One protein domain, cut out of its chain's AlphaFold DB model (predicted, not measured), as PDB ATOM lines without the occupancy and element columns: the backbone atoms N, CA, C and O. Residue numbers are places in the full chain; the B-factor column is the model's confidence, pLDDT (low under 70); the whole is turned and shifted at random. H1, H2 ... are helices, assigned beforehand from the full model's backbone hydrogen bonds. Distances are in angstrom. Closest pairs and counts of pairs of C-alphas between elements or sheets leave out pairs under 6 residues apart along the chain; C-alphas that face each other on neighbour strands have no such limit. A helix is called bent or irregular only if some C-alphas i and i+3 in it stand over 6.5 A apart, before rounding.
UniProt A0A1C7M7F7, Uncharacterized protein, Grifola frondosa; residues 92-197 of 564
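What this domain is: This is residues 92 to 197 of the 564 residues of an uncharacterized protein of Grifola frondosa (UniProt A0A1C7M7F7). A long helix, H4, runs across a pair of steeply crossed helices, H1 and H2, and the short H3 sits near the starts of H1 and H4. Residues 136 to 142 and 145 to 151 stick out as a loop before H3, and residues 189 to 195 stick out at the far end of H4. The printed part has 106 residues with four named helices, H1 to H4 in chain order, and no named strand: all helix. It is only just compact, close to loose, with a radius of gyration of the C-alphas of 15.3 A and spans of 39 by 35 by 27 A.

Where its parts are: Find C-alpha 102 at (5.856, -9.668, 8.238); from there H1 runs to residue 116, 21.1 A. H2, residues 120 to 135, covers 23.1 A; it has a kink of 30 degrees near residue 127 and is irregular, with C-alphas 121 and 124 8.4 A apart. H3 is residues 153 to 159. H4, residues 166 to 194, runs 41.8 A to C-alpha 194 at (21.820, 18.342, 9.967).

How they stand to each other: Helix packing is mostly crossed. H1 and H2 touch, closest at the C-alphas of Arg 109 and Leu 126, 5.8 A, at a steep tilt of 60 degrees, opposite ways. H4 touches H2 with residues 179 to 182 alone, about perpendicular at 86 degrees; the closest C-alphas, Ala 128 and Val 182, are 5.9 A apart. H1, with residue 102 alone, only just touches H4, with 3 pairs of C-alphas within 8 A; the closest are those of Tyr 102 and Phe 175, 5.7 A. H3 is close to but not clearly touching H1, at the C-alphas of Tyr 102 and Ala 158, 6.9 A. H2 and H3 are apart. In H1, H3 and H4 every O i to N i+4 pair is within hydrogen-bond range; in H2, 10 of 12.

The domain as a whole: Look to Gly 117 and Arg 148 for the C-alphas farthest apart, 45.4 A. The printed part has no cut. The link from H2 to H3 is long, 17 residues. No printed residue is under 70 in pLDDT.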
ATOM      1  N   LEU A  92      15.982 -22.023   7.500       93.75
ATOM      2  CA  LEU A  92      15.659 -20.637   7.178       93.75
ATOM      3  C   LEU A  92      15.708 -20.464   5.655       93.75
ATOM      4  O   LEU A  92      16.637 -20.983   5.028       93.75
ATOM      5  N   PRO A  93      14.742 -19.746   5.059       95.19
ATOM      6  CA  PRO A  93      14.768 -19.505   3.627       95.19
ATOM      7  C   PRO A  93      16.041 -18.726   3.251       95.19
ATOM      8  O   PRO A  93      16.532 -17.929   4.060       95.19
ATOM      9  N   PRO A  94      16.580 -18.916   2.037       96.50
ATOM     10  CA  PRO A  94      17.605 -18.041   1.481       96.50
ATOM     11  C   PRO A  94      17.214 -16.557   1.577       96.50
ATOM     12  O   PRO A  94      16.039 -16.198   1.495       96.50
ATOM     13  N   ILE A  95      18.206 -15.661   1.701       96.69
ATOM     14  CA  ILE A  95      17.961 -14.204   1.770       96.69
ATOM     15  C   ILE A  95      17.180 -13.712   0.541       96.69
ATOM     16  O   ILE A  95      16.309 -12.860   0.681       96.69
ATOM     17  N   ALA A  96      17.462 -14.272  -0.640       96.50
ATOM     18  CA  ALA A  96      16.791 -13.927  -1.894       96.50
ATOM     19  C   ALA A  96      15.286 -14.255  -1.899       96.50
ATOM     20  O   ALA A  96      14.527 -13.600  -2.608       96.50
ATOM     21  N   ASP A  97      14.859 -15.212  -1.073       95.81
ATOM     22  CA  ASP A  97      13.464 -15.651  -0.980       95.81
ATOM     23  C   ASP A  97      12.693 -14.892   0.114       95.81
ATOM     24  O   ASP A  97      11.484 -15.065   0.289       95.81
ATOM     25  N   CYS A  98      13.377 -14.039   0.882       96.12
ATOM     26  CA  CYS A  98      12.723 -13.188   1.863       96.12
ATOM     27  C   CYS A  98      11.978 -12.055   1.142       96.12
ATOM     28  O   CYS A  98      12.567 -11.275   0.400       96.12
ATOM     29  N   LEU A  99      10.675 -11.935   1.395       95.88
ATOM     30  CA  LEU A  99       9.831 -10.882   0.826       95.88
ATOM     31  C   LEU A  99       9.669  -9.708   1.797       95.88
ATOM     32  O   LEU A  99       9.800  -9.866   3.011       95.88
ATOM     33  N   PHE A 100       9.301  -8.532   1.279       96.25
ATOM     34  CA  PHE A 100       8.867  -7.413   2.119       96.25
ATOM     35  C   PHE A 100       7.483  -7.706   2.704       96.25
ATOM     36  O   PHE A 100       6.472  -7.243   2.190       96.25
ATOM     37  N   SER A 101       7.442  -8.532   3.747       94.56
ATOM     38  CA  SER A 101       6.252  -8.967   4.478       94.56
ATOM     39  C   SER A 101       6.602  -9.207   5.949       94.56
ATOM     40  O   SER A 101       7.777  -9.289   6.312       94.56
ATOM     41  N   TYR A 102       5.600  -9.369   6.821       93.81
ATOM     42  CA  TYR A 102       5.856  -9.668   8.238       93.81
ATOM     43  C   TYR A 102       6.705 -10.940   8.430       93.81
ATOM     44  O   TYR A 102       7.654 -10.947   9.217       93.81
ATOM     45  N   SER A 103       6.390 -12.009   7.691       92.94
ATOM     46  CA  SER A 103       7.140 -13.268   7.746       92.94
ATOM     47  C   SER A 103       8.537 -13.126   7.146       92.94
ATOM     48  O   SER A 103       9.495 -13.624   7.734       92.94
ATOM     49  N   GLY A 104       8.680 -12.401   6.034       94.44
ATOM     50  CA  GLY A 104       9.974 -12.167   5.398       94.44
ATOM     51  C   GLY A 104      10.923 -11.328   6.255       94.44
ATOM     52  O   GLY A 104      12.088 -11.693   6.390       94.44
ATOM     53  N   LEU A 105      10.430 -10.292   6.948       94.38
ATOM     54  CA  LEU A 105      11.231  -9.556   7.937       94.38
ATOM     55  C   LEU A 105      11.672 -10.450   9.097       94.38
ATOM     56  O   LEU A 105      12.826 -10.379   9.523       94.38
ATOM     57  N   LYS A 106      10.776 -11.302   9.610       93.62
ATOM     58  CA  LYS A 106      11.112 -12.240  10.689       93.62
ATOM     59  C   LYS A 106      12.209 -13.217  10.255       93.62
ATOM     60  O   LYS A 106      13.140 -13.446  11.029       93.62
ATOM     61  N   SER A 107      12.116 -13.753   9.036       95.25
ATOM     62  CA  SER A 107      13.129 -14.637   8.449       95.25
ATOM     63  C   SER A 107      14.456 -13.912   8.245       95.25
ATOM     64  O   SER A 107      15.477 -14.381   8.742       95.25
ATOM     65  N   LEU A 108      14.444 -12.733   7.616       96.00
ATOM     66  CA  LEU A 108      15.651 -11.942   7.379       96.00
ATOM     67  C   LEU A 108      16.357 -11.592   8.690       96.00
ATOM     68  O   LEU A 108      17.567 -11.752   8.805       96.00
ATOM     69  N   ARG A 109      15.607 -11.197   9.717       95.31
ATOM     70  CA  ARG A 109      16.160 -10.950  11.048       95.31
ATOM     71  C   ARG A 109      16.835 -12.179  11.646       95.31
ATOM     72  O   ARG A 109      17.900 -12.045  12.238       95.31
ATOM     73  N   ALA A 110      16.219 -13.356  11.530       94.38
ATOM     74  CA  ALA A 110      16.816 -14.595  12.022       94.38
ATOM     75  C   ALA A 110      18.126 -14.911  11.282       94.38
ATOM     76  O   ALA A 110      19.109 -15.293  11.912       94.38
ATOM     77  N   ILE A 111      18.167 -14.669   9.968       95.31
ATOM     78  CA  ILE A 111      19.386 -14.810   9.166       95.31
ATOM     79  C   ILE A 111      20.455 -13.815   9.631       95.31
ATOM     80  O   ILE A 111      21.583 -14.219   9.902       95.31
ATOM     81  N   LEU A 112      20.108 -12.534   9.793       95.12
ATOM     82  CA  LEU A 112      21.041 -11.505  10.261       95.12
ATOM     83  C   LEU A 112      21.580 -11.817  11.663       95.12
ATOM     84  O   LEU A 112      22.781 -11.689  11.891       95.12
ATOM     85  N   ALA A 113      20.729 -12.274  12.585       94.88
ATOM     86  CA  ALA A 113      21.138 -12.689  13.926       94.88
ATOM     87  C   ALA A 113      22.132 -13.862  13.879       94.88
ATOM     88  O   ALA A 113      23.158 -13.833  14.557       94.88
ATOM     89  N   ASN A 114      21.859 -14.865  13.036       93.69
ATOM     90  CA  ASN A 114      22.725 -16.032  12.876       93.69
ATOM     91  C   ASN A 114      24.081 -15.670  12.258       93.69
ATOM     92  O   ASN A 114      25.109 -16.149  12.725       93.69
ATOM     93  N   VAL A 115      24.094 -14.816  11.228       92.75
ATOM     94  CA  VAL A 115      25.325 -14.420  10.523       92.75
ATOM     95  C   VAL A 115      26.206 -13.524  11.391       92.75
ATOM     96  O   VAL A 115      27.423 -13.675  11.404       92.75
ATOM     97  N   THR A 116      25.605 -12.579  12.112       92.94
ATOM     98  CA  THR A 116      26.365 -11.599  12.902       92.94
ATOM     99  C   THR A 116      26.755 -12.112  14.287       92.94
ATOM    100  O   THR A 116      27.597 -11.504  14.944       92.94
ATOM    101  N   GLY A 117      26.121 -13.184  14.775       92.50
ATOM    102  CA  GLY A 117      26.228 -13.613  16.173       92.50
ATOM    103  C   GLY A 117      25.625 -12.606  17.163       92.50
ATOM    104  O   GLY A 117      25.709 -12.800  18.379       92.50
ATOM    105  N   LEU A 118      24.999 -11.532  16.664       88.75
ATOM    106  CA  LEU A 118      24.264 -10.565  17.463       88.75
ATOM    107  C   LEU A 118      22.927 -11.216  17.799       88.75
ATOM    108  O   LEU A 118      21.958 -11.130  17.052       88.75
ATOM    109  N   GLY A 119      22.908 -11.960  18.903       84.56
ATOM    110  CA  GLY A 119      21.708 -12.636  19.377       84.56
ATOM    111  C   GLY A 119      20.614 -11.659  19.826       84.56
ATOM    112  O   GLY A 119      20.513 -10.510  19.396       84.56
ATOM    113  N   HIS A 120      19.792 -12.099  20.776       87.69
ATOM    114  CA  HIS A 120      18.624 -11.346  21.247       87.69
ATOM    115  C   HIS A 120      18.917  -9.933  21.787       87.69
ATOM    116  O   HIS A 120      18.004  -9.105  21.820       87.69
ATOM    117  N   ALA A 121      20.168  -9.639  22.161       92.56
ATOM    118  CA  ALA A 121      20.593  -8.334  22.670       92.56
ATOM    119  C   ALA A 121      20.336  -7.174  21.689       92.56
ATOM    120  O   ALA A 121      20.083  -6.061  22.138       92.56
ATOM    121  N   TYR A 122      20.343  -7.436  20.377       95.25
ATOM    122  CA  TYR A 122      20.209  -6.405  19.338       95.25
ATOM    123  C   TYR A 122      18.942  -6.565  18.491       95.25
ATOM    124  O   TYR A 122      18.908  -6.207  17.316       95.25
ATOM    125  N   THR A 123      17.878  -7.130  19.069       92.75
ATOM    126  CA  THR A 123      16.654  -7.452  18.314       92.75
ATOM    127  C   THR A 123      16.048  -6.222  17.625       92.75
ATOM    128  O   THR A 123      15.605  -6.334  16.486       92.75
ATOM    129  N   SER A 124      16.040  -5.051  18.271       94.00
ATOM    130  CA  SER A 124      15.481  -3.827  17.675       94.00
ATOM    131  C   SER A 124      16.341  -3.285  16.532       94.00
ATOM    132  O   SER A 124      15.801  -2.875  15.508       94.00
ATOM    133  N   GLN A 125      17.668  -3.329  16.661       96.06
ATOM    134  CA  GLN A 125      18.590  -2.914  15.604       96.06
ATOM    135  C   GLN A 125      18.524  -3.865  14.409       96.06
ATOM    136  O   GLN A 125      18.576  -3.418  13.268       96.06
ATOM    137  N   LEU A 126      18.362  -5.167  14.655       95.88
ATOM    138  CA  LEU A 126      18.180  -6.155  13.595       95.88
ATOM    139  C   LEU A 126      16.815  -6.016  12.902       95.88
ATOM    140  O   LEU A 126      16.750  -6.163  11.685       95.88
ATOM    141  N   ASP A 127      15.744  -5.689  13.639       94.31
ATOM    142  CA  ASP A 127      14.440  -5.325  13.056       94.31
ATOM    143  C   ASP A 127      14.597  -4.102  12.124       94.31
ATOM    144  O   ASP A 127      14.144  -4.133  10.978       94.31
ATOM    145  N   ALA A 128      15.283  -3.047  12.582       96.31
ATOM    146  CA  ALA A 128      15.531  -1.841  11.789       96.31
ATOM    147  C   ALA A 128      16.413  -2.113  10.559       96.31
ATOM    148  O   ALA A 128      16.108  -1.644   9.463       96.31
ATOM    149  N   ALA A 129      17.464  -2.921  10.712       96.81
ATOM    150  CA  ALA A 129      18.326  -3.339   9.613       96.81
ATOM    151  C   ALA A 129      17.557  -4.155   8.564       96.81
ATOM    152  O   ALA A 129      17.753  -3.946   7.369       96.81
ATOM    153  N   ALA A 130      16.646  -5.037   8.987       96.56
ATOM    154  CA  ALA A 130      15.790  -5.789   8.072       96.56
ATOM    155  C   ALA A 130      14.841  -4.867   7.287       96.56
ATOM    156  O   ALA A 130      14.695  -5.027   6.078       96.56
ATOM    157  N   VAL A 131      14.237  -3.865   7.941       96.38
ATOM    158  CA  VAL A 131      13.433  -2.836   7.257       96.38
ATOM    159  C   VAL A 131      14.278  -2.074   6.232       96.38
ATOM    160  O   VAL A 131      13.880  -1.960   5.073       96.38
ATOM    161  N   ALA A 132      15.456  -1.591   6.636       96.56
ATOM    162  CA  ALA A 132      16.358  -0.837   5.770       96.56
ATOM    163  C   ALA A 132      16.846  -1.663   4.570       96.56
ATOM    164  O   ALA A 132      16.962  -1.135   3.465       96.56
ATOM    165  N   PHE A 133      17.085  -2.964   4.769       97.25
ATOM    166  CA  PHE A 133      17.476  -3.888   3.707       97.25
ATOM    167  C   PHE A 133      16.437  -3.923   2.581       97.25
ATOM    168  O   PHE A 133      16.802  -3.778   1.417       97.25
ATOM    169  N   PHE A 134      15.151  -4.051   2.920       96.31
ATOM    170  CA  PHE A 134      14.080  -4.066   1.922       96.31
ATOM    171  C   PHE A 134      13.752  -2.689   1.340       96.31
ATOM    172  O   PHE A 134      13.347  -2.599   0.188       96.31
ATOM    173  N   ALA A 135      13.901  -1.618   2.122       96.31
ATOM    174  CA  ALA A 135      13.613  -0.259   1.664       96.31
ATOM    175  C   ALA A 135      14.704   0.309   0.737       96.31
ATOM    176  O   ALA A 135      14.496   1.334   0.078       96.31
ATOM    177  N   ARG A 136      15.884  -0.321   0.691       96.94
ATOM    178  CA  ARG A 136      17.023   0.151  -0.098       96.94
ATOM    179  C   ARG A 136      16.643   0.284  -1.575       96.94
ATOM    180  O   ARG A 136      16.300  -0.691  -2.228       96.94
ATOM    181  N   GLY A 137      16.792   1.496  -2.108       96.19
ATOM    182  CA  GLY A 137      16.560   1.793  -3.525       96.19
ATOM    183  C   GLY A 137      15.096   2.015  -3.911       96.19
ATOM    184  O   GLY A 137      14.856   2.380  -5.055       96.19
ATOM    185  N   ALA A 138      14.143   1.894  -2.977       95.69
ATOM    186  CA  ALA A 138      12.710   2.024  -3.271       95.69
ATOM    187  C   ALA A 138      12.312   3.390  -3.865       95.69
ATOM    188  O   ALA A 138      11.345   3.485  -4.600       95.69
ATOM    189  N   HIS A 139      13.062   4.462  -3.584       95.12
ATOM    190  CA  HIS A 139      12.790   5.781  -4.173       95.12
ATOM    191  C   HIS A 139      13.303   5.924  -5.621       95.12
ATOM    192  O   HIS A 139      12.851   6.812  -6.341       95.12
ATOM    193  N   THR A 140      14.220   5.055  -6.063       96.31
ATOM    194  CA  THR A 140      14.909   5.107  -7.371       96.31
ATOM    195  C   THR A 140      14.630   3.900  -8.263       96.31
ATOM    196  O   THR A 140      15.204   3.798  -9.341       96.31
ATOM    197  N   ASP A 141      13.787   2.965  -7.833       95.69
ATOM    198  CA  ASP A 141      13.527   1.713  -8.556       95.69
ATOM    199  C   ASP A 141      12.673   1.895  -9.827       95.69
ATOM    200  O   ASP A 141      12.478   0.946 -10.585       95.69
ATOM    201  N   GLY A 142      12.169   3.110 -10.076       95.12
ATOM    202  CA  GLY A 142      11.303   3.431 -11.214       95.12
ATOM    203  C   GLY A 142       9.866   2.920 -11.066       95.12
ATOM    204  O   GLY A 142       9.032   3.185 -11.931       95.12
ATOM    205  N   MET A 143       9.539   2.252  -9.957       92.44
ATOM    206  CA  MET A 143       8.230   1.649  -9.687       92.44
ATOM    207  C   MET A 143       7.286   2.591  -8.927       92.44
ATOM    208  O   MET A 143       6.191   2.209  -8.526       92.44
ATOM    209  N   ASN A 144       7.652   3.869  -8.814       89.31
ATOM    210  CA  ASN A 144       6.840   4.903  -8.168       89.31
ATOM    211  C   ASN A 144       5.527   5.223  -8.914       89.31
ATOM    212  O   ASN A 144       4.663   5.917  -8.377       89.31
ATOM    213  N   THR A 145       5.355   4.746 -10.153       90.88
ATOM    214  CA  THR A 145       4.123   4.970 -10.920       90.88
ATOM    215  C   THR A 145       3.037   3.982 -10.503       90.88
ATOM    216  O   THR A 145       3.167   2.765 -10.624       90.88
ATOM    217  N   LEU A 146       1.919   4.514 -10.009       89.19
ATOM    218  CA  LEU A 146       0.761   3.710  -9.642       89.19
ATOM    219  C   LEU A 146      -0.307   3.808 -10.714       89.19
ATOM    220  O   LEU A 146      -0.772   4.893 -11.060       89.19
ATOM    221  N   GLN A 147      -0.772   2.651 -11.173       92.94
ATOM    222  CA  GLN A 147      -1.996   2.602 -11.956       92.94
ATOM    223  C   GLN A 147      -3.170   3.130 -11.117       92.94
ATOM    224  O   GLN A 147      -3.235   2.972  -9.887       92.94
ATOM    225  N   ARG A 148      -4.106   3.789 -11.801       94.00
ATOM    226  CA  ARG A 148      -5.321   4.316 -11.184       94.00
ATOM    227  C   ARG A 148      -6.113   3.170 -10.548       94.00
ATOM    228  O   ARG A 148      -6.262   2.115 -11.155       94.00
ATOM    229  N   ASP A 149      -6.578   3.391  -9.318       94.00
ATOM    230  CA  ASP A 149      -7.405   2.450  -8.550       94.00
ATOM    231  C   ASP A 149      -6.826   1.017  -8.487       94.00
ATOM    232  O   ASP A 149      -7.552   0.025  -8.562       94.00
ATOM    233  N   ARG A 150      -5.495   0.914  -8.355       94.19
ATOM    234  CA  ARG A 150      -4.754  -0.333  -8.112       94.19
ATOM    235  C   ARG A 150      -3.710  -0.147  -7.015       94.19
ATOM    236  O   ARG A 150      -3.184   0.951  -6.811       94.19
ATOM    237  N   PHE A 151      -3.391  -1.222  -6.302       94.62
ATOM    238  CA  PHE A 151      -2.309  -1.204  -5.321       94.62
ATOM    239  C   PHE A 151      -0.940  -1.378  -5.977       94.62
ATOM    240  O   PHE A 151      -0.813  -2.014  -7.023       94.62
ATOM    241  N   HIS A 152       0.088  -0.833  -5.328       95.19
ATOM    242  CA  HIS A 152       1.476  -1.118  -5.678       95.19
ATOM    243  C   HIS A 152       1.765  -2.624  -5.508       95.19
ATOM    244  O   HIS A 152       1.263  -3.205  -4.542       95.19
ATOM    245  N   PRO A 153       2.608  -3.267  -6.336       93.88
ATOM    246  CA  PRO A 153       2.988  -4.671  -6.137       93.88
ATOM    247  C   PRO A 153       3.527  -4.964  -4.727       93.88
ATOM    248  O   PRO A 153       3.172  -5.973  -4.121       93.88
ATOM    249  N   LEU A 154       4.281  -4.023  -4.146       94.62
ATOM    250  CA  LEU A 154       4.799  -4.136  -2.776       94.62
ATOM    251  C   LEU A 154       3.689  -4.236  -1.716       94.62
ATOM    252  O   LEU A 154       3.898  -4.844  -0.671       94.62
ATOM    253  N   PHE A 155       2.498  -3.686  -1.974       93.25
ATOM    254  CA  PHE A 155       1.348  -3.862  -1.084       93.25
ATOM    255  C   PHE A 155       0.921  -5.331  -1.029       93.25
ATOM    256  O   PHE A 155       0.648  -5.846   0.053       93.25
ATOM    257  N   VAL A 156       0.905  -6.017  -2.177       91.94
ATOM    258  CA  VAL A 156       0.586  -7.448  -2.258       91.94
ATOM    259  C   VAL A 156       1.656  -8.262  -1.534       91.94
ATOM    260  O   VAL A 156       1.319  -9.093  -0.691       91.94
ATOM    261  N   SER A 157       2.936  -7.959  -1.768       93.44
ATOM    262  CA  SER A 157       4.055  -8.591  -1.056       93.44
ATOM    263  C   SER A 157       3.961  -8.396   0.460       93.44
ATOM    264  O   SER A 157       4.102  -9.364   1.200       93.44
ATOM    265  N   ALA A 158       3.610  -7.194   0.932       94.06
ATOM    266  CA  ALA A 158       3.430  -6.894   2.357       94.06
ATOM    267  C   ALA A 158       2.312  -7.703   3.025       94.06
ATOM    268  O   ALA A 158       2.337  -7.914   4.241       94.06
ATOM    269  N   HIS A 159       1.342  -8.174   2.239       91.62
ATOM    270  CA  HIS A 159       0.249  -9.021   2.707       91.62
ATOM    271  C   HIS A 159       0.534 -10.521   2.541       91.62
ATOM    272  O   HIS A 159      -0.144 -11.335   3.177       91.62
ATOM    273  N   ALA A 160       1.540 -10.894   1.746       89.75
ATOM    274  CA  ALA A 160       1.883 -12.282   1.469       89.75
ATOM    275  C   ALA A 160       2.275 -13.038   2.749       89.75
ATOM    276  O   ALA A 160       3.039 -12.550   3.587       89.75
ATOM    277  N   GLY A 161       1.725 -14.244   2.908       85.75
ATOM    278  CA  GLY A 161       1.982 -15.113   4.060       85.75
ATOM    279  C   GLY A 161       1.328 -14.669   5.374       85.75
ATOM    280  O   GLY A 161       1.529 -15.325   6.392       85.75
ATOM    281  N   SER A 162       0.547 -13.582   5.383       87.44
ATOM    282  CA  SER A 162      -0.295 -13.253   6.536       87.44
ATOM    283  C   SER A 162      -1.600 -14.045   6.475       87.44
ATOM    284  O   SER A 162      -2.253 -14.089   5.432       87.44
ATOM    285  N   THR A 163      -1.989 -14.671   7.586       88.69
ATOM    286  CA  THR A 163      -3.259 -15.398   7.657       88.69
ATOM    287  C   THR A 163      -4.429 -14.440   7.410       88.69
ATOM    288  O   THR A 163      -4.406 -13.278   7.831       88.69
ATOM    289  N   PRO A 164      -5.477 -14.857   6.692       86.81
ATOM    290  CA  PRO A 164      -6.686 -14.059   6.639       86.81
ATOM    291  C   PRO A 164      -7.319 -13.951   8.039       86.81
ATOM    292  O   PRO A 164      -7.145 -14.826   8.879       86.81
ATOM    293  N   GLY A 165      -8.058 -12.867   8.290       88.00
ATOM    294  CA  GLY A 165      -8.759 -12.658   9.560       88.00
ATOM    295  C   GLY A 165      -8.028 -11.762  10.573       88.00
ATOM    296  O   GLY A 165      -7.098 -11.034  10.203       88.00
ATOM    297  N   PRO A 166      -8.495 -11.756  11.836       88.88
ATOM    298  CA  PRO A 166      -8.009 -10.857  12.884       88.88
ATOM    299  C   PRO A 166      -6.508 -10.983  13.162       88.88
ATOM    300  O   PRO A 166      -5.827  -9.963  13.260       88.88
ATOM    301  N   ASP A 167      -5.968 -12.203  13.192       89.56
ATOM    302  CA  ASP A 167      -4.558 -12.438  13.528       89.56
ATOM    303  C   ASP A 167      -3.603 -11.884  12.471       89.56
ATOM    304  O   ASP A 167      -2.635 -11.193  12.795       89.56
ATOM    305  N   GLY A 168      -3.891 -12.103  11.187       89.25
ATOM    306  CA  GLY A 168      -3.084 -11.490  10.139       89.25
ATOM    307  C   GLY A 168      -3.281  -9.982  10.057       89.25
ATOM    308  O   GLY A 168      -2.321  -9.273   9.765       89.25
ATOM    309  N   ASN A 169      -4.479  -9.459  10.357       88.81
ATOM    310  CA  ASN A 169      -4.676  -8.010  10.484       88.81
ATOM    311  C   ASN A 169      -3.757  -7.435  11.574       88.81
ATOM    312  O   ASN A 169      -3.083  -6.434  11.327       88.81
ATOM    313  N   LEU A 170      -3.679  -8.093  12.736       90.62
ATOM    314  CA  LEU A 170      -2.806  -7.707  13.843       90.62
ATOM    315  C   LEU A 170      -1.322  -7.807  13.462       90.62
ATOM    316  O   LEU A 170      -0.559  -6.875  13.718       90.62
ATOM    317  N   ALA A 171      -0.908  -8.892  12.804       89.94
ATOM    318  CA  ALA A 171       0.467  -9.067  12.336       89.94
ATOM    319  C   ALA A 171       0.875  -7.970  11.339       89.94
ATOM    320  O   ALA A 171       1.956  -7.391  11.457       89.94
ATOM    321  N   ARG A 172      -0.010  -7.622  10.396       90.75
ATOM    322  CA  ARG A 172       0.230  -6.541   9.430       90.75
ATOM    323  C   ARG A 172       0.240  -5.164  10.084       90.75
ATOM    324  O   ARG A 172       1.094  -4.354   9.741       90.75
ATOM    325  N   ALA A 173      -0.650  -4.897  11.039       91.25
ATOM    326  CA  ALA A 173      -0.618  -3.659  11.818       91.25
ATOM    327  C   ALA A 173       0.688  -3.537  12.625       91.25
ATOM    328  O   ALA A 173       1.342  -2.499  12.603       91.25
ATOM    329  N   SER A 174       1.127  -4.627  13.264       90.50
ATOM    330  CA  SER A 174       2.408  -4.699  13.980       90.50
ATOM    331  C   SER A 174       3.595  -4.434  13.050       90.50
ATOM    332  O   SER A 174       4.482  -3.655  13.394       90.50
ATOM    333  N   PHE A 175       3.589  -5.023  11.851       93.25
ATOM    334  CA  PHE A 175       4.591  -4.766  10.817       93.25
ATOM    335  C   PHE A 175       4.641  -3.286  10.412       93.25
ATOM    336  O   PHE A 175       5.713  -2.684  10.482       93.25
ATOM    337  N   ARG A 176       3.495  -2.681  10.063       93.81
ATOM    338  CA  ARG A 176       3.418  -1.256   9.692       93.81
ATOM    339  C   ARG A 176       3.925  -0.346  10.806       93.81
ATOM    340  O   ARG A 176       4.765   0.510  10.554       93.81
ATOM    341  N   ASN A 177       3.502  -0.588  12.045       92.69
ATOM    342  CA  ASN A 177       3.933   0.206  13.196       92.69
ATOM    343  C   ASN A 177       5.445   0.117  13.441       92.69
ATOM    344  O   ASN A 177       6.065   1.104  13.833       92.69
ATOM    345  N   ARG A 178       6.069  -1.047  13.209       92.62
ATOM    346  CA  ARG A 178       7.534  -1.177  13.293       92.62
ATOM    347  C   ARG A 178       8.237  -0.435  12.168       92.62
ATOM    348  O   ARG A 178       9.208   0.258  12.442       92.62
ATOM    349  N   PHE A 179       7.741  -0.557  10.938       95.50
ATOM    350  CA  PHE A 179       8.275   0.184   9.797       95.50
ATOM    351  C   PHE A 179       8.232   1.695  10.058       95.50
ATOM    352  O   PHE A 179       9.250   2.369   9.936       95.50
ATOM    353  N   LEU A 180       7.088   2.211  10.516       95.75
ATOM    354  CA  LEU A 180       6.915   3.626  10.829       95.75
ATOM    355  C   LEU A 180       7.885   4.114  11.914       95.75
ATOM    356  O   LEU A 180       8.473   5.179  11.771       95.75
ATOM    357  N   ARG A 181       8.099   3.327  12.977       95.38
ATOM    358  CA  ARG A 181       9.079   3.672  14.022       95.38
ATOM    359  C   ARG A 181      10.488   3.831  13.458       95.38
ATOM    360  O   ARG A 181      11.150   4.803  13.787       95.38
ATOM    361  N   VAL A 182      10.909   2.929  12.569       96.56
ATOM    362  CA  VAL A 182      12.213   3.040  11.896       96.56
ATOM    363  C   VAL A 182      12.285   4.324  11.069       96.56
ATOM    364  O   VAL A 182      13.298   5.013  11.106       96.56
ATOM    365  N   VAL A 183      11.210   4.686  10.363       97.06
ATOM    366  CA  VAL A 183      11.148   5.952   9.615       97.06
ATOM    367  C   VAL A 183      11.282   7.157  10.554       97.06
ATOM    368  O   VAL A 183      12.080   8.047  10.275       97.06
ATOM    369  N   PHE A 184      10.573   7.177  11.686       97.00
ATOM    370  CA  PHE A 184      10.691   8.257  12.674       97.00
ATOM    371  C   PHE A 184      12.092   8.349  13.282       97.00
ATOM    372  O   PHE A 184      12.610   9.455  13.438       97.00
ATOM    373  N   ASP A 185      12.737   7.219  13.571       96.88
ATOM    374  CA  ASP A 185      14.117   7.195  14.064       96.88
ATOM    375  C   ASP A 185      15.091   7.765  13.018       96.88
ATOM    376  O   ASP A 185      15.967   8.562  13.357       96.88
ATOM    377  N   LEU A 186      14.917   7.412  11.738       96.69
ATOM    378  CA  LEU A 186      15.742   7.922  10.637       96.69
ATOM    379  C   LEU A 186      15.568   9.429  10.436       96.69
ATOM    380  O   LEU A 186      16.566  10.139  10.326       96.69
ATOM    381  N   VAL A 187      14.327   9.922  10.436       97.38
ATOM    382  CA  VAL A 187      14.035  11.362  10.343       97.38
ATOM    383  C   VAL A 187      14.588  12.108  11.559       97.38
ATOM    384  O   VAL A 187      15.205  13.158  11.418       97.38
ATOM    385  N   THR A 188      14.463  11.534  12.756       96.56
ATOM    386  CA  THR A 188      15.021  12.136  13.975       96.56
ATOM    387  C   THR A 188      16.539  12.251  13.906       96.56
ATOM    388  O   THR A 188      17.104  13.278  14.280       96.56
ATOM    389  N   ILE A 189      17.226  11.198  13.457       97.25
ATOM    390  CA  ILE A 189      18.678  11.245  13.273       97.25
ATOM    391  C   ILE A 189      19.038  12.276  12.206       97.25
ATOM    392  O   ILE A 189      19.965  13.049  12.442       97.25
ATOM    393  N   TRP A 190      18.288  12.331  11.102       97.44
ATOM    394  CA  TRP A 190      18.454  13.333  10.051       97.44
ATOM    395  C   TRP A 190      18.431  14.759  10.603       97.44
ATOM    396  O   TRP A 190      19.399  15.496  10.419       97.44
ATOM    397  N   ASP A 191      17.402  15.114  11.368       97.69
ATOM    398  CA  ASP A 191      17.294  16.436  11.993       97.69
ATOM    399  C   ASP A 191      18.452  16.697  12.965       97.69
ATOM    400  O   ASP A 191      19.068  17.761  12.939       97.69
ATOM    401  N   ARG A 192      18.829  15.703  13.782       96.19
ATOM    402  CA  ARG A 192      19.916  15.850  14.764       96.19
ATOM    403  C   ARG A 192      21.274  16.130  14.137       96.19
ATOM    404  O   ARG A 192      22.024  16.928  14.691       96.19
ATOM    405  N   PHE A 193      21.630  15.446  13.051       97.19
ATOM    406  CA  PHE A 193      22.958  15.625  12.461       97.19
ATOM    407  C   PHE A 193      23.016  16.803  11.482       97.19
ATOM    408  O   PHE A 193      24.092  17.363  11.289       97.19
ATOM    409  N   THR A 194      21.889  17.181  10.872       97.75
ATOM    410  CA  THR A 194      21.820  18.342   9.967       97.75
ATOM    411  C   THR A 194      21.540  19.653  10.698       97.75
ATOM    412  O   THR A 194      21.791  20.717  10.140       97.75
ATOM    413  N   GLY A 195      21.018  19.593  11.929       95.75
ATOM    414  CA  GLY A 195      20.462  20.757  12.623       95.75
ATOM    415  C   GLY A 195      19.159  21.260  11.992       95.75
ATOM    416  O   GLY A 195      18.766  22.399  12.230       95.75
ATOM    417  N   GLY A 196      18.525  20.446  11.143       97.00
ATOM    418  CA  GLY A 196      17.298  20.782  10.436       97.00
ATOM    419  C   GLY A 196      16.029  20.540  11.253       97.00
ATOM    420  O   GLY A 196      16.060  20.153  12.421       97.00
ATOM    421  N   ALA A 197      14.893  20.762  10.595       97.38
ATOM    422  CA  ALA A 197      13.572  20.453  11.115       97.38
ATOM    423  C   ALA A 197      12.763  19.732  10.035       97.38
ATOM    424  O   ALA A 197      12.567  20.281   8.948       97.38
TER     425      ALA A 197